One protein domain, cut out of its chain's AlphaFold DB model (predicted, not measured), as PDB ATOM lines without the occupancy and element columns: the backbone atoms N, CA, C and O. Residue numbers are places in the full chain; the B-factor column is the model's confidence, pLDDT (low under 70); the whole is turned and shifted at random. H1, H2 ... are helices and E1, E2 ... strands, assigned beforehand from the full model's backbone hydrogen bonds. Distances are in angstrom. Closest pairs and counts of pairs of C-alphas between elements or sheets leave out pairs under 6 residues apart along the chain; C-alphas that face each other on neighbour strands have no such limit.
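This is residues 221 to 332 of the 531 residues of an uncharacterized protein of Providencia rettgeri DSM 1131 (UniProt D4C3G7). A strongly twisted sheet of five strands, E5 to E9, makes the body, and a long two-stranded hairpin, E2 and E3, reaches away from it as an arm and makes the longest axis. The short pair E1 and E4 forms the root of that arm, and a short helix, H1, packs on the sheet near E5 and E6. The printed part has 112 residues, with named elements in the order H1 E1 E2 E3 E4 E5 E6 E7 H2 E8 E9, and is mostly strand. The large sheet runs E5, E6, E7, E8, E9 and is mixed, with E7 and E8 parallel. The whole is only just loose, close to compact, with a radius of gyration of the C-alphas of 16.2 A, and elongated, spanning 54 by 35 by 28 A.

Find C-alpha 221 at (-11.839, -26.762, 50.097), where H1, residues 221 to 227, begins. E1, residues 233 to 236, follows, then E2, residues 239 to 247, 24.8 A long. E3, residues 250 to 259, starts with C-alpha 250 at (-28.191, 20.621, 42.326) and runs 27.7 A; E4, residues 262 to 265, comes next. Then come E5, residues 268 to 274, E6, residues 277 to 284, 22.5 A, and E7, residues 287 to 295, 26.3 A. After H2, residues 302 to 306, look for E8, residues 310 to 318, 26.5 A, and E9, residues 322 to 330, 25.1 A, ending with C-alpha 330 at (-16.143, -5.235, 37.463).

Begin with the large sheet. E5, E6 and E7 form a meander, each strand the antiparallel neighbour of the one before; look for N 270 and O 281, 2.9 A, and N 282 and O 289, 2.8 A. E7, H2 and E8 form a strand-helix-strand unit, two parallel neighbour strands with a helix between, its crossover right-handed; N 292 and O 312 are 2.9 A apart. The hairpin E8 and E9 has N 315 and O 325 at 2.7 A. H1 is on this sheet at a height of 7.5 A, only just over none of its strands, with 2 of its 7 C-alphas falling on E7. H2 only grazes the sheet, with residues 303 to 305. E1 and E4 are antiparallel, with N 234 and O 264 at 2.9 A. E1 runs on into E2 at 29 degrees; in the hairpin E2 and E3, N 243 and O 254 are 2.8 A apart. The closest C-alphas of E2 and E9, Phe 239 and Trp 328, are 6.9 A apart. In H1 and H2 every O i to N i+4 pair is within hydrogen-bond range.

The C-alphas farthest apart, Ser 228 and Lys 248, are 54.5 A apart. The printed part has no cut and no long link. Mean pLDDT of the printed part is 87.0; residues 229 to 230 and 247 to 249 are under 70.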
ATOM      1  N   ASN A 221     -10.706 -25.990  49.600       87.62
ATOM      2  CA  ASN A 221     -11.839 -26.762  50.097       87.62
ATOM      3  C   ASN A 221     -13.165 -26.060  49.794       87.62
ATOM      4  O   ASN A 221     -14.101 -26.697  49.313       87.62
ATOM      5  N   ARG A 222     -13.232 -24.740  50.002       87.56
ATOM      6  CA  ARG A 222     -14.427 -23.946  49.701       87.56
ATOM      7  C   ARG A 222     -14.797 -23.999  48.220       87.56
ATOM      8  O   ARG A 222     -15.963 -24.180  47.891       87.56
ATOM      9  N   ILE A 223     -13.823 -23.866  47.328       87.56
ATOM     10  CA  ILE A 223     -14.067 -23.898  45.880       87.56
ATOM     11  C   ILE A 223     -14.499 -25.281  45.425       87.56
ATOM     12  O   ILE A 223     -15.432 -25.389  44.635       87.56
ATOM     13  N   ASN A 224     -13.863 -26.330  45.950       86.56
ATOM     14  CA  ASN A 224     -14.262 -27.699  45.650       86.56
ATOM     15  C   ASN A 224     -15.724 -27.934  46.048       86.56
ATOM     16  O   ASN A 224     -16.462 -28.482  45.246       86.56
ATOM     17  N   GLN A 225     -16.165 -27.441  47.212       85.75
ATOM     18  CA  GLN A 225     -17.572 -27.520  47.632       85.75
ATOM     19  C   GLN A 225     -18.537 -26.766  46.713       85.75
ATOM     20  O   GLN A 225     -19.690 -27.162  46.607       85.75
ATOM     21  N   VAL A 226     -18.111 -25.654  46.107       85.38
ATOM     22  CA  VAL A 226     -18.953 -24.877  45.181       85.38
ATOM     23  C   VAL A 226     -19.064 -25.586  43.833       85.38
ATOM     24  O   VAL A 226     -20.152 -25.674  43.282       85.38
ATOM     25  N   VAL A 227     -17.952 -26.107  43.311       82.44
ATOM     26  CA  VAL A 227     -17.906 -26.762  41.993       82.44
ATOM     27  C   VAL A 227     -18.471 -28.186  42.036       82.44
ATOM     28  O   VAL A 227     -19.029 -28.644  41.051       82.44
ATOM     29  N   SER A 228     -18.380 -28.888  43.171       74.19
ATOM     30  CA  SER A 228     -18.921 -30.246  43.323       74.19
ATOM     31  C   SER A 228     -20.441 -30.301  43.504       74.19
ATOM     32  O   SER A 228     -20.979 -31.380  43.734       74.19
ATOM     33  N   GLN A 229     -21.138 -29.163  43.504       67.94
ATOM     34  CA  GLN A 229     -22.599 -29.149  43.511       67.94
ATOM     35  C   GLN A 229     -23.082 -29.468  42.095       67.94
ATOM     36  O   GLN A 229     -22.861 -28.666  41.192       67.94
ATOM     37  N   ASP A 230     -23.783 -30.592  41.914       63.19
ATOM     38  CA  ASP A 230     -24.294 -31.080  40.614       63.19
ATOM     39  C   ASP A 230     -25.179 -30.067  39.850       63.19
ATOM     40  O   ASP A 230     -25.537 -30.268  38.689       63.19
ATOM     41  N   GLU A 231     -25.549 -28.954  40.484       79.62
ATOM     42  CA  GLU A 231     -26.485 -27.971  39.954       79.62
ATOM     43  C   GLU A 231     -25.832 -26.706  39.360       79.62
ATOM     44  O   GLU A 231     -26.567 -25.873  38.821       79.62
ATOM     45  N   ASN A 232     -24.496 -26.547  39.409       89.25
ATOM     46  CA  ASN A 232     -23.773 -25.341  38.948       89.25
ATOM     47  C   ASN A 232     -24.389 -24.033  39.490       89.25
ATOM     48  O   ASN A 232     -24.667 -23.082  38.745       89.25
ATOM     49  N   LEU A 233     -24.664 -24.003  40.796       90.81
ATOM     50  CA  LEU A 233     -25.290 -22.872  41.476       90.81
ATOM     51  C   LEU A 233     -24.253 -21.981  42.157       90.81
ATOM     52  O   LEU A 233     -23.357 -22.446  42.857       90.81
ATOM     53  N   LEU A 234     -24.424 -20.667  42.023       91.19
ATOM     54  CA  LEU A 234     -23.601 -19.686  42.721       91.19
ATOM     55  C   LEU A 234     -24.446 -18.519  43.230       91.19
ATOM     56  O   LEU A 234     -25.260 -17.955  42.499       91.19
ATOM     57  N   TYR A 235     -24.216 -18.115  44.480       90.38
ATOM     58  CA  TYR A 235     -24.774 -16.874  45.013       90.38
ATOM     59  C   TYR A 235     -24.064 -15.656  44.408       90.38
ATOM     60  O   TYR A 235     -22.848 -15.480  44.558       90.38
ATOM     61  N   ILE A 236     -24.852 -14.803  43.760       91.88
ATOM     62  CA  ILE A 236     -24.442 -13.554  43.133       91.88
ATOM     63  C   ILE A 236     -24.923 -12.395  44.012       91.88
ATOM     64  O   ILE A 236     -26.133 -12.254  44.204       91.88
ATOM     65  N   PRO A 237     -24.020 -11.552  44.550       94.19
ATOM     66  CA  PRO A 237     -24.427 -10.414  45.363       94.19
ATOM     67  C   PRO A 237     -25.042  -9.315  44.496       94.19
ATOM     68  O   PRO A 237     -24.740  -9.192  43.303       94.19
ATOM     69  N   ALA A 238     -25.855  -8.462  45.115       93.69
ATOM     70  CA  ALA A 238     -26.423  -7.316  44.424       93.69
ATOM     71  C   ALA A 238     -25.318  -6.402  43.859       93.69
ATOM     72  O   ALA A 238     -24.339  -6.094  44.541       93.69
ATOM     73  N   PHE A 239     -25.494  -5.939  42.624       92.06
ATOM     74  CA  PHE A 239     -24.640  -4.917  42.027       92.06
ATOM     75  C   PHE A 239     -25.394  -3.591  42.025       92.06
ATOM     76  O   PHE A 239     -26.428  -3.461  41.364       92.06
ATOM     77  N   LYS A 240     -24.879  -2.625  42.789       90.25
ATOM     78  CA  LYS A 240     -25.441  -1.280  42.907       90.25
ATOM     79  C   LYS A 240     -24.440  -0.265  42.368       90.25
ATOM     80  O   LYS A 240     -23.248  -0.396  42.631       90.25
ATOM     81  N   HIS A 241     -24.925   0.733  41.647       86.75
ATOM     82  CA  HIS A 241     -24.117   1.809  41.085       86.75
ATOM     83  C   HIS A 241     -24.695   3.150  41.522       86.75
ATOM     84  O   HIS A 241     -25.914   3.318  41.532       86.75
ATOM     85  N   LEU A 242     -23.819   4.071  41.915       85.81
ATOM     86  CA  LEU A 242     -24.206   5.431  42.260       85.81
ATOM     87  C   LEU A 242     -24.083   6.291  41.007       85.81
ATOM     88  O   LEU A 242     -22.992   6.394  40.450       85.81
ATOM     89  N   LEU A 243     -25.193   6.871  40.574       82.38
ATOM     90  CA  LEU A 243     -25.239   7.838  39.493       82.38
ATOM     91  C   LEU A 243     -25.426   9.225  40.102       82.38
ATOM     92  O   LEU A 243     -26.285   9.410  40.962       82.38
ATOM     93  N   ASN A 244     -24.618  10.181  39.663       79.94
ATOM     94  CA  ASN A 244     -24.686  11.561  40.116       79.94
ATOM     95  C   ASN A 244     -25.273  12.407  38.983       79.94
ATOM     96  O   ASN A 244     -24.753  12.394  37.866       79.94
ATOM     97  N   ILE A 245     -26.394  13.069  39.253       78.06
ATOM     98  CA  ILE A 245     -27.196  13.764  38.242       78.06
ATOM     99  C   ILE A 245     -27.354  15.218  38.635       78.06
ATOM    100  O   ILE A 245     -27.734  15.507  39.766       78.06
ATOM    101  N   ASP A 246     -27.093  16.127  37.702       72.25
ATOM    102  CA  ASP A 246     -27.418  17.538  37.884       72.25
ATOM    103  C   ASP A 246     -28.883  17.780  37.519       72.25
ATOM    104  O   ASP A 246     -29.305  17.579  36.377       72.25
ATOM    105  N   TYR A 247     -29.652  18.238  38.499       69.75
ATOM    106  CA  TYR A 247     -30.989  18.756  38.299       69.75
ATOM    107  C   TYR A 247     -31.097  20.147  38.933       69.75
ATOM    108  O   TYR A 247     -31.008  20.321  40.147       69.75
ATOM    109  N   LYS A 248     -31.300  21.172  38.094       67.38
ATOM    110  CA  LYS A 248     -31.360  22.594  38.491       67.38
ATOM    111  C   LYS A 248     -30.138  23.098  39.262       67.38
ATOM    112  O   LYS A 248     -30.285  23.817  40.257       67.38
ATOM    113  N   ASN A 249     -28.938  22.773  38.789       69.38
ATOM    114  CA  ASN A 249     -27.681  23.127  39.448       69.38
ATOM    115  C   ASN A 249     -27.585  22.534  40.866       69.38
ATOM    116  O   ASN A 249     -26.923  23.098  41.743       69.38
ATOM    117  N   LYS A 250     -28.290  21.424  41.111       72.25
ATOM    118  CA  LYS A 250     -28.191  20.621  42.326       72.25
ATOM    119  C   LYS A 250     -27.877  19.193  41.927       72.25
ATOM    120  O   LYS A 250     -28.554  18.599  41.096       72.25
ATOM    121  N   TRP A 251     -26.854  18.643  42.558       78.94
ATOM    122  CA  TRP A 251     -26.459  17.262  42.342       78.94
ATOM    123  C   TRP A 251     -27.323  16.324  43.183       78.94
ATOM    124  O   TRP A 251     -27.495  16.540  44.383       78.94
ATOM    125  N   HIS A 252     -27.840  15.282  42.543       77.19
ATOM    126  CA  HIS A 252     -28.602  14.206  43.158       77.19
ATOM    127  C   HIS A 252     -27.848  12.888  43.015       77.19
ATOM    128  O   HIS A 252     -27.392  12.538  41.926       77.19
ATOM    129  N   ASP A 253     -27.764  12.144  44.114       80.94
ATOM    130  CA  ASP A 253     -27.137  10.828  44.163       80.94
ATOM    131  C   ASP A 253     -28.205   9.732  44.069       80.94
ATOM    132  O   ASP A 253     -28.948   9.468  45.016       80.94
ATOM    133  N   LEU A 254     -28.275   9.062  42.920       81.06
ATOM    134  CA  LEU A 254     -29.212   7.974  42.656       81.06
ATOM    135  C   LEU A 254     -28.512   6.625  42.737       81.06
ATOM    136  O   LEU A 254     -27.565   6.331  42.008       81.06
ATOM    137  N   LYS A 255     -29.000   5.762  43.627       85.81
ATOM    138  CA  LYS A 255     -28.450   4.419  43.823       85.81
ATOM    139  C   LYS A 255     -29.234   3.387  43.018       85.81
ATOM    140  O   LYS A 255     -30.210   2.813  43.500       85.81
ATOM    141  N   LEU A 256     -28.759   3.088  41.815       84.00
ATOM    142  CA  LEU A 256     -29.370   2.104  40.925       84.00
ATOM    143  C   LEU A 256     -28.950   0.683  41.308       84.00
ATOM    144  O   LEU A 256     -27.777   0.417  41.571       84.00
ATOM    145  N   THR A 257     -29.900  -0.255  41.324       87.88
ATOM    146  CA  THR A 257     -29.620  -1.687  41.525       87.88
ATOM    147  C   THR A 257     -29.706  -2.418  40.188       87.88
ATOM    148  O   THR A 257     -30.791  -2.724  39.705       87.88
ATOM    149  N   PHE A 258     -28.555  -2.733  39.598       85.62
ATOM    150  CA  PHE A 258     -28.458  -3.370  38.281       85.62
ATOM    151  C   PHE A 258     -28.565  -4.896  38.317       85.62
ATOM    152  O   PHE A 258     -28.954  -5.514  37.319       85.62
ATOM    153  N   VAL A 259     -28.191  -5.504  39.444       87.50
ATOM    154  CA  VAL A 259     -28.328  -6.939  39.719       87.50
ATOM    155  C   VAL A 259     -28.877  -7.071  41.133       87.50
ATOM    156  O   VAL A 259     -28.306  -6.497  42.061       87.50
ATOM    157  N   LYS A 260     -29.982  -7.801  41.303       90.06
ATOM    158  CA  LYS A 260     -30.485  -8.189  42.628       90.06
ATOM    159  C   LYS A 260     -29.699  -9.397  43.125       90.06
ATOM    160  O   LYS A 260     -29.271 -10.226  42.323       90.06
ATOM    161  N   GLU A 261     -29.509  -9.485  44.435       93.00
ATOM    162  CA  GLU A 261     -28.872 -10.662  45.015       93.00
ATOM    163  C   GLU A 261     -29.720 -11.910  44.759       93.00
ATOM    164  O   GLU A 261     -30.945 -11.876  44.886       93.00
ATOM    165  N   CYS A 262     -29.082 -12.992  44.320       92.19
ATOM    166  CA  CYS A 262     -29.780 -14.220  43.956       92.19
ATOM    167  C   CYS A 262     -28.827 -15.413  43.866       92.19
ATOM    168  O   CYS A 262     -27.623 -15.258  43.666       92.19
ATOM    169  N   ILE A 263     -29.382 -16.621  43.958       91.94
ATOM    170  CA  ILE A 263     -28.688 -17.845  43.553       91.94
ATOM    171  C   ILE A 263     -28.913 -18.020  42.049       91.94
ATOM    172  O   ILE A 263     -30.049 -18.015  41.579       91.94
ATOM    173  N   THR A 264     -27.828 -18.132  41.288       91.00
ATOM    174  CA  THR A 264     -27.855 -18.247  39.828       91.00
ATOM    175  C   THR A 264     -27.304 -19.594  39.386       91.00
ATOM    176  O   THR A 264     -26.223 -19.983  39.817       91.00
ATOM    177  N   LYS A 265     -28.025 -20.255  38.473       92.62
ATOM    178  CA  LYS A 265     -27.551 -21.431  37.739       92.62
ATOM    179  C   LYS A 265     -26.728 -21.029  36.516       92.62
ATOM    180  O   LYS A 265     -27.180 -20.194  35.724       92.62
ATOM    181  N   PHE A 266     -25.559 -21.640  36.373       92.69
ATOM    182  CA  PHE A 266     -24.645 -21.489  35.243       92.69
ATOM    183  C   PHE A 266     -24.644 -22.746  34.366       92.69
ATOM    184  O   PHE A 266     -24.974 -23.838  34.825       92.69
ATOM    185  N   ASP A 267     -24.289 -22.576  33.093       93.38
ATOM    186  CA  ASP A 267     -24.191 -23.679  32.134       93.38
ATOM    187  C   ASP A 267     -22.922 -24.500  32.399       93.38
ATOM    188  O   ASP A 267     -22.966 -25.728  32.383       93.38
ATOM    189  N   SER A 268     -21.816 -23.824  32.730       92.12
ATOM    190  CA  SER A 268     -20.588 -24.445  33.234       92.12
ATOM    191  C   SER A 268     -19.942 -23.610  34.340       92.12
ATOM    192  O   SER A 268     -20.108 -22.384  34.400       92.12
ATOM    193  N   MET A 269     -19.215 -24.289  35.228       93.50
ATOM    194  CA  MET A 269     -18.410 -23.689  36.288       93.50
ATOM    195  C   MET A 269     -17.083 -24.434  36.409       93.50
ATOM    196  O   MET A 269     -17.027 -25.531  36.957       93.50
ATOM    197  N   ASP A 270     -16.007 -23.818  35.926       91.25
ATOM    198  CA  ASP A 270     -14.698 -24.464  35.834       91.25
ATOM    199  C   ASP A 270     -13.720 -23.890  36.862       91.25
ATOM    200  O   ASP A 270     -13.455 -22.681  36.904       91.25
ATOM    201  N   LYS A 271     -13.161 -24.762  37.710       91.94
ATOM    202  CA  LYS A 271     -12.123 -24.384  38.677       91.94
ATOM    203  C   LYS A 271     -10.813 -24.106  37.950       91.94
ATOM    204  O   LYS A 271     -10.320 -24.939  37.198       91.94
ATOM    205  N   ASN A 272     -10.189 -22.984  38.281       90.69
ATOM    206  CA  ASN A 272      -8.892 -22.582  37.762       90.69
ATOM    207  C   ASN A 272      -7.947 -22.169  38.899       90.69
ATOM    208  O   ASN A 272      -8.372 -21.802  40.001       90.69
ATOM    209  N   TYR A 273      -6.645 -22.237  38.631       88.00
ATOM    210  CA  TYR A 273      -5.602 -21.735  39.521       88.00
ATOM    211  C   TYR A 273      -4.562 -20.975  38.707       88.00
ATOM    212  O   TYR A 273      -3.965 -21.529  37.786       88.00
ATOM    213  N   PHE A 274      -4.361 -19.705  39.040       82.12
ATOM    214  CA  PHE A 274      -3.464 -18.818  38.313       82.12
ATOM    215  C   PHE A 274      -2.769 -17.862  39.282       82.12
ATOM    216  O   PHE A 274      -3.431 -17.232  40.105       82.12
ATOM    217  N   ASN A 275      -1.439 -17.760  39.201       78.00
ATOM    218  CA  ASN A 275      -0.611 -16.873  40.031       78.00
ATOM    219  C   ASN A 275      -0.934 -16.921  41.537       78.00
ATOM    220  O   ASN A 275      -1.032 -15.891  42.200       78.00
ATOM    221  N   GLY A 276      -1.122 -18.119  42.096       77.38
ATOM    222  CA  GLY A 276      -1.417 -18.261  43.523       77.38
ATOM    223  C   GLY A 276      -2.884 -18.045  43.903       77.38
ATOM    224  O   GLY A 276      -3.223 -18.173  45.076       77.38
ATOM    225  N   ILE A 277      -3.753 -17.741  42.936       85.56
ATOM    226  CA  ILE A 277      -5.164 -17.438  43.159       85.56
ATOM    227  C   ILE A 277      -6.035 -18.517  42.554       85.56
ATOM    228  O   ILE A 277      -5.901 -18.883  41.386       85.56
ATOM    229  N   HIS A 278      -6.986 -18.981  43.352       90.69
ATOM    230  CA  HIS A 278      -8.042 -19.836  42.855       90.69
ATOM    231  C   HIS A 278      -9.193 -19.008  42.290       90.69
ATOM    232  O   HIS A 278      -9.641 -18.032  42.902       90.69
ATOM    233  N   SER A 279      -9.701 -19.435  41.140       93.50
ATOM    234  CA  SER A 279     -10.870 -18.833  40.517       93.50
ATOM    235  C   SER A 279     -11.855 -19.882  40.030       93.50
ATOM    236  O   SER A 279     -11.516 -21.053  39.869       93.50
ATOM    237  N   ILE A 280     -13.084 -19.444  39.798       94.69
ATOM    238  CA  ILE A 280     -14.106 -20.200  39.092       94.69
ATOM    239  C   ILE A 280     -14.524 -19.373  37.885       94.69
ATOM    240  O   ILE A 280     -14.816 -18.180  38.007       94.69
ATOM    241  N   ASP A 281     -14.531 -20.021  36.732       94.31
ATOM    242  CA  ASP A 281     -14.957 -19.445  35.472       94.31
ATOM    243  C   ASP A 281     -16.389 -19.916  35.226       94.31
ATOM    244  O   ASP A 281     -16.633 -21.100  35.015       94.31
ATOM    245  N   CYS A 282     -17.342 -18.995  35.333       94.56
ATOM    246  CA  CYS A 282     -18.763 -19.294  35.238       94.56
ATOM    247  C   CYS A 282     -19.308 -18.809  33.890       94.56
ATOM    248  O   CYS A 282     -19.273 -17.608  33.592       94.56
ATOM    249  N   VAL A 283     -19.865 -19.725  33.096       94.00
ATOM    250  CA  VAL A 283     -20.464 -19.428  31.785       94.00
ATOM    251  C   VAL A 283     -21.976 -19.556  31.869       94.00
ATOM    252  O   VAL A 283     -22.501 -20.527  32.410       94.00
ATOM    253  N   ARG A 284     -22.703 -18.568  31.341       90.69
ATOM    254  CA  ARG A 284     -24.163 -18.629  31.202       90.69
ATOM    255  C   ARG A 284     -24.600 -17.945  29.916       90.69
ATOM    256  O   ARG A 284     -24.481 -16.722  29.799       90.69
ATOM    257  N   LYS A 285     -25.167 -18.695  28.974       87.69
ATOM    258  CA  LYS A 285     -25.511 -18.250  27.618       87.69
ATOM    259  C   LYS A 285     -24.300 -17.552  26.980       87.69
ATOM    260  O   LYS A 285     -23.241 -18.148  26.856       87.69
ATOM    261  N   ASN A 286     -24.426 -16.261  26.673       83.25
ATOM    262  CA  ASN A 286     -23.355 -15.443  26.095       83.25
ATOM    263  C   ASN A 286     -22.646 -14.563  27.141       83.25
ATOM    264  O   ASN A 286     -22.016 -13.568  26.788       83.25
ATOM    265  N   SER A 287     -22.800 -14.863  28.433       86.56
ATOM    266  CA  SER A 287     -22.181 -14.112  29.526       86.56
ATOM    267  C   SER A 287     -21.120 -14.943  30.237       86.56
ATOM    268  O   SER A 287     -21.291 -16.142  30.452       86.56
ATOM    269  N   PHE A 288     -20.029 -14.275  30.608       93.19
ATOM    270  CA  PHE A 288     -18.905 -14.861  31.323       93.19
ATOM    271  C   PHE A 288     -18.647 -14.066  32.604       93.19
ATOM    272  O   PHE A 288     -18.516 -12.835  32.578       93.19
ATOM    273  N   LEU A 289     -18.579 -14.784  33.721       94.88
ATOM    274  CA  LEU A 289     -18.267 -14.256  35.039       94.88
ATOM    275  C   LEU A 289     -17.048 -14.994  35.577       94.88
ATOM    276  O   LEU A 289     -17.089 -16.207  35.751       94.88
ATOM    277  N   LYS A 290     -15.995 -14.254  35.914       96.06
ATOM    278  CA  LYS A 290     -14.886 -14.802  36.687       96.06
ATOM    279  C   LYS A 290     -15.087 -14.501  38.164       96.06
ATOM    280  O   LYS A 290     -15.363 -13.362  38.539       96.06
ATOM    281  N   VAL A 291     -14.929 -15.518  39.000       95.75
ATOM    282  CA  VAL A 291     -15.026 -15.417  40.456       95.75
ATOM    283  C   VAL A 291     -13.668 -15.753  41.040       95.75
ATOM    284  O   VAL A 291     -13.230 -16.889  40.919       95.75
ATOM    285  N   ILE A 292     -12.987 -14.796  41.661       95.06
ATOM    286  CA  ILE A 292     -11.688 -15.041  42.305       95.06
ATOM    287  C   ILE A 292     -11.847 -15.116  43.818       95.06
ATOM    288  O   ILE A 292     -12.644 -14.377  44.394       95.06
ATOM    289  N   TYR A 293     -11.067 -15.982  44.457       92.94
ATOM    290  CA  TYR A 293     -11.036 -16.134  45.908       92.94
ATOM    291  C   TYR A 293      -9.729 -15.569  46.436       92.94
ATOM    292  O   TYR A 293      -8.646 -16.044  46.090       92.94
ATOM    293  N   LEU A 294      -9.837 -14.531  47.256       90.19
ATOM    294  CA  LEU A 294      -8.717 -13.706  47.668       90.19
ATOM    295  C   LEU A 294      -8.736 -13.532  49.190       90.19
ATOM    296  O   LEU A 294      -9.780 -13.186  49.741       90.19
ATOM    297  N   PRO A 295      -7.620 -13.747  49.904       85.94
ATOM    298  CA  PRO A 295      -7.562 -13.424  51.322       85.94
ATOM    299  C   PRO A 295      -7.820 -11.931  51.581       85.94
ATOM    300  O   PRO A 295      -7.365 -11.082  50.810       85.94
ATOM    301  N   ILE A 296      -8.514 -11.597  52.676       81.06
ATOM    302  CA  ILE A 296      -8.743 -10.197  53.078       81.06
ATOM    303  C   ILE A 296      -7.406  -9.443  53.152       81.06
ATOM    304  O   ILE A 296      -6.432  -9.928  53.723       81.06
ATOM    305  N   GLY A 297      -7.373  -8.237  52.577       74.44
ATOM    306  CA  GLY A 297      -6.200  -7.358  52.577       74.44
ATOM    307  C   GLY A 297      -5.214  -7.601  51.433       74.44
ATOM    308  O   GLY A 297      -4.329  -6.775  51.222       74.44
ATOM    309  N   LYS A 298      -5.371  -8.677  50.652       81.31
ATOM    310  CA  LYS A 298      -4.586  -8.869  49.428       81.31
ATOM    311  C   LYS A 298      -5.137  -8.019  48.289       81.31
ATOM    312  O   LYS A 298      -6.341  -7.792  48.172       81.31
ATOM    313  N   THR A 299      -4.242  -7.575  47.416       86.56
ATOM    314  CA  THR A 299      -4.605  -6.883  46.181       86.56
ATOM    315  C   THR A 299      -4.974  -7.881  45.091       86.56
ATOM    316  O   THR A 299      -4.370  -8.946  44.976       86.56
ATOM    317  N   ILE A 300      -5.934  -7.513  44.246       90.00
ATOM    318  CA  ILE A 300      -6.290  -8.284  43.049       90.00
ATOM    319  C   ILE A 300      -5.096  -8.242  42.075       90.00
ATOM    320  O   ILE A 300      -4.604  -7.144  41.822       90.00
ATOM    321  N   PRO A 301      -4.615  -9.361  41.509       90.06
ATOM    322  CA  PRO A 301      -3.510  -9.324  40.551       90.06
ATOM    323  C   PRO A 301      -3.848  -8.558  39.275       90.06
ATOM    324  O   PRO A 301      -5.001  -8.526  38.834       90.06
ATOM    325  N   VAL A 302      -2.823  -7.949  38.681       89.81
ATOM    326  CA  VAL A 302      -2.937  -7.031  37.537       89.81
ATOM    327  C   VAL A 302      -3.633  -7.689  36.344       89.81
ATOM    328  O   VAL A 302      -4.430  -7.045  35.665       89.81
ATOM    329  N   GLU A 303      -3.422  -8.983  36.131       89.69
ATOM    330  CA  GLU A 303      -4.022  -9.750  35.040       89.69
ATOM    331  C   GLU A 303      -5.552  -9.786  35.153       89.69
ATOM    332  O   GLU A 303      -6.260  -9.569  34.168       89.69
ATOM    333  N   PHE A 304      -6.087  -9.968  36.366       91.44
ATOM    334  CA  PHE A 304      -7.530  -9.903  36.602       91.44
ATOM    335  C   PHE A 304      -8.057  -8.467  36.534       91.44
ATOM    336  O   PHE A 304      -9.201  -8.260  36.129       91.44
ATOM    337  N   GLN A 305      -7.237  -7.479  36.905       89.81
ATOM    338  CA  GLN A 305      -7.616  -6.070  36.823       89.81
ATOM    339  C   GLN A 305      -7.741  -5.574  35.383       89.81
ATOM    340  O   GLN A 305      -8.559  -4.697  35.127       89.81
ATOM    341  N   GLN A 306      -6.945  -6.096  34.449       87.88
ATOM    342  CA  GLN A 306      -6.935  -5.652  33.050       87.88
ATOM    343  C   GLN A 306      -7.945  -6.407  32.175       87.88
ATOM    344  O   GLN A 306      -8.381  -5.892  31.145       87.88
ATOM    345  N   ALA A 307      -8.373  -7.596  32.590       85.12
ATOM    346  CA  ALA A 307      -9.196  -8.467  31.768       85.12
ATOM    347  C   ALA A 307     -10.624  -7.952  31.515       85.12
ATOM    348  O   ALA A 307     -11.278  -7.401  32.399       85.12
ATOM    349  N   ASN A 308     -11.141  -8.176  30.304       87.31
ATOM    350  CA  ASN A 308     -12.436  -7.662  29.845       87.31
ATOM    351  C   ASN A 308     -13.614  -8.616  30.130       87.31
ATOM    352  O   ASN A 308     -14.346  -9.014  29.226       87.31
ATOM    353  N   TYR A 309     -13.798  -8.997  31.392       91.50
ATOM    354  CA  TYR A 309     -14.945  -9.787  31.845       91.50
ATOM    355  C   TYR A 309     -15.537  -9.245  33.145       91.50
ATOM    356  O   TYR A 309     -14.919  -8.438  33.840       91.50
ATOM    357  N   SER A 310     -16.748  -9.692  33.487       94.44
ATOM    358  CA  SER A 310     -17.287  -9.444  34.823       94.44
ATOM    359  C   SER A 310     -16.439 -10.196  35.850       94.44
ATOM    360  O   SER A 310     -16.160 -11.380  35.668       94.44
ATOM    361  N   LEU A 311     -16.009  -9.503  36.903       96.06
ATOM    362  CA  LEU A 311     -15.138 -10.032  37.947       96.06
ATOM    363  C   LEU A 311     -15.796  -9.843  39.313       96.06
ATOM    364  O   LEU A 311     -15.961  -8.715  39.790       96.06
ATOM    365  N   LEU A 312     -16.134 -10.965  39.939       96.06
ATOM    366  CA  LEU A 312     -16.588 -11.047  41.320       96.06
ATOM    367  C   LEU A 312     -15.426 -11.500  42.208       96.06
ATOM    368  O   LEU A 312     -14.730 -12.463  41.896       96.06
ATOM    369  N   VAL A 313     -15.227 -10.819  43.331       95.81
ATOM    370  CA  VAL A 313     -14.173 -11.134  44.299       95.81
ATOM    371  C   VAL A 313     -14.814 -11.672  45.566       95.81
ATOM    372  O   VAL A 313     -15.667 -11.016  46.167       95.81
ATOM    373  N   LYS A 314     -14.401 -12.875  45.959       94.06
ATOM    374  CA  LYS A 314     -14.724 -13.524  47.227       94.06
ATOM    375  C   LYS A 314     -13.562 -13.295  48.187       94.06
ATOM    376  O   LYS A 314     -12.507 -13.907  48.045       94.06
ATOM    377  N   HIS A 315     -13.753 -12.393  49.138       91.31
ATOM    378  CA  HIS A 315     -12.793 -12.098  50.193       91.31
ATOM    379  C   HIS A 315     -12.914 -13.129  51.307       91.31
ATOM    380  O   HIS A 315     -13.992 -13.287  51.877       91.31
ATOM    381  N   ILE A 316     -11.822 -13.823  51.607       89.31
ATOM    382  CA  ILE A 316     -11.788 -14.943  52.550       89.31
ATOM    383  C   ILE A 316     -10.920 -14.562  53.749       89.31
ATOM    384  O   ILE A 316      -9.823 -14.025  53.589       89.31
ATOM    385  N   SER A 317     -11.367 -14.872  54.960       85.12
ATOM    386  CA  SER A 317     -10.511 -14.813  56.146       85.12
ATOM    387  C   SER A 317     -10.775 -15.964  57.102       85.12
ATOM    388  O   SER A 317     -11.810 -16.637  57.042       85.12
ATOM    389  N   TYR A 318      -9.807 -16.185  57.987       77.75
ATOM    390  CA  TYR A 318      -9.894 -17.180  59.037       77.75
ATOM    391  C   TYR A 318      -9.258 -16.637  60.316       77.75
ATOM    392  O   TYR A 318      -8.039 -16.518  60.401       77.75
ATOM    393  N   ASP A 319     -10.096 -16.320  61.299       72.06
ATOM    394  CA  ASP A 319      -9.678 -15.926  62.650       72.06
ATOM    395  C   ASP A 319     -10.425 -16.801  63.666       72.06
ATOM    396  O   ASP A 319     -11.427 -16.409  64.261       72.06
ATOM    397  N   GLY A 320     -10.075 -18.093  63.689       74.38
ATOM    398  CA  GLY A 320     -10.811 -19.143  64.413       74.38
ATOM    399  C   GLY A 320     -12.168 -19.520  63.794       74.38
ATOM    400  O   GLY A 320     -12.654 -20.632  64.001       74.38
ATOM    401  N   LYS A 321     -12.754 -18.641  62.975       80.62
ATOM    402  CA  LYS A 321     -13.966 -18.873  62.183       80.62
ATOM    403  C   LYS A 321     -13.736 -18.459  60.730       80.62
ATOM    404  O   LYS A 321     -13.173 -17.399  60.464       80.62
ATOM    405  N   PHE A 322     -14.194 -19.292  59.796       83.31
ATOM    406  CA  PHE A 322     -14.214 -18.958  58.372       83.31
ATOM    407  C   PHE A 322     -15.205 -17.821  58.104       83.31
ATOM    408  O   PHE A 322     -16.351 -17.879  58.558       83.31
ATOM    409  N   SER A 323     -14.781 -16.819  57.336       88.06
ATOM    410  CA  SER A 323     -15.674 -15.788  56.812       88.06
ATOM    411  C   SER A 323     -15.430 -15.544  55.323       88.06
ATOM    412  O   SER A 323     -14.293 -15.600  54.849       88.06
ATOM    413  N   GLU A 324     -16.517 -15.298  54.594       89.75
ATOM    414  CA  GLU A 324     -16.526 -15.013  53.159       89.75
ATOM    415  C   GLU A 324     -17.368 -13.754  52.920       89.75
ATOM    416  O   GLU A 324     -18.546 -13.713  53.278       89.75
ATOM    417  N   ALA A 325     -16.782 -12.741  52.290       91.38
ATOM    418  CA  ALA A 325     -17.482 -11.549  51.822       91.38
ATOM    419  C   ALA A 325     -17.376 -11.451  50.298       91.38
ATOM    420  O   ALA A 325     -16.386 -11.867  49.706       91.38
ATOM    421  N   SER A 326     -18.399 -10.914  49.636       93.31
ATOM    422  CA  SER A 326     -18.434 -10.823  48.170       93.31
ATOM    423  C   SER A 326     -18.492  -9.371  47.715       93.31
ATOM    424  O   SER A 326     -19.280  -8.592  48.244       93.31
ATOM    425  N   SER A 327     -17.704  -9.017  46.704       92.75
ATOM    426  CA  SER A 327     -17.717  -7.680  46.105       92.75
ATOM    427  C   SER A 327     -17.494  -7.741  44.600       92.75
ATOM    428  O   SER A 327     -16.624  -8.474  44.128       92.75
ATOM    429  N   TRP A 328     -18.227  -6.927  43.848       94.31
ATOM    430  CA  TRP A 328     -17.985  -6.735  42.423       94.31
ATOM    431  C   TRP A 328     -16.748  -5.864  42.208       94.31
ATOM    432  O   TRP A 328     -16.717  -4.728  42.671       94.31
ATOM    433  N   PHE A 329     -15.749  -6.375  41.487       94.00
ATOM    434  CA  PHE A 329     -14.654  -5.542  40.981       94.00
ATOM    435  C   PHE A 329     -15.027  -4.914  39.638       94.00
ATOM    436  O   PHE A 329     -14.770  -3.739  39.394       94.00
ATOM    437  N   ARG A 330     -15.663  -5.699  38.763       92.50
ATOM    438  CA  ARG A 330     -16.143  -5.235  37.463       92.50
ATOM    439  C   ARG A 330     -17.435  -5.935  37.090       92.50
ATOM    440  O   ARG A 330     -17.553  -7.146  37.245       92.50
ATOM    441  N   TYR A 331     -18.357  -5.182  36.509       91.44
ATOM    442  CA  TYR A 331     -19.556  -5.708  35.873       91.44
ATOM    443  C   TYR A 331     -19.588  -5.212  34.425       91.44
ATOM    444  O   TYR A 331     -19.898  -4.053  34.165       91.44
ATOM    445  N   THR A 332     -19.197  -6.059  33.471       89.62
ATOM    446  CA  THR A 332     -19.030  -5.653  32.062       89.62
ATOM    447  C   THR A 332     -20.302  -5.131  31.389       89.62
ATOM    448  O   THR A 332     -20.181  -4.203  30.590       89.62
TER     449      THR A 332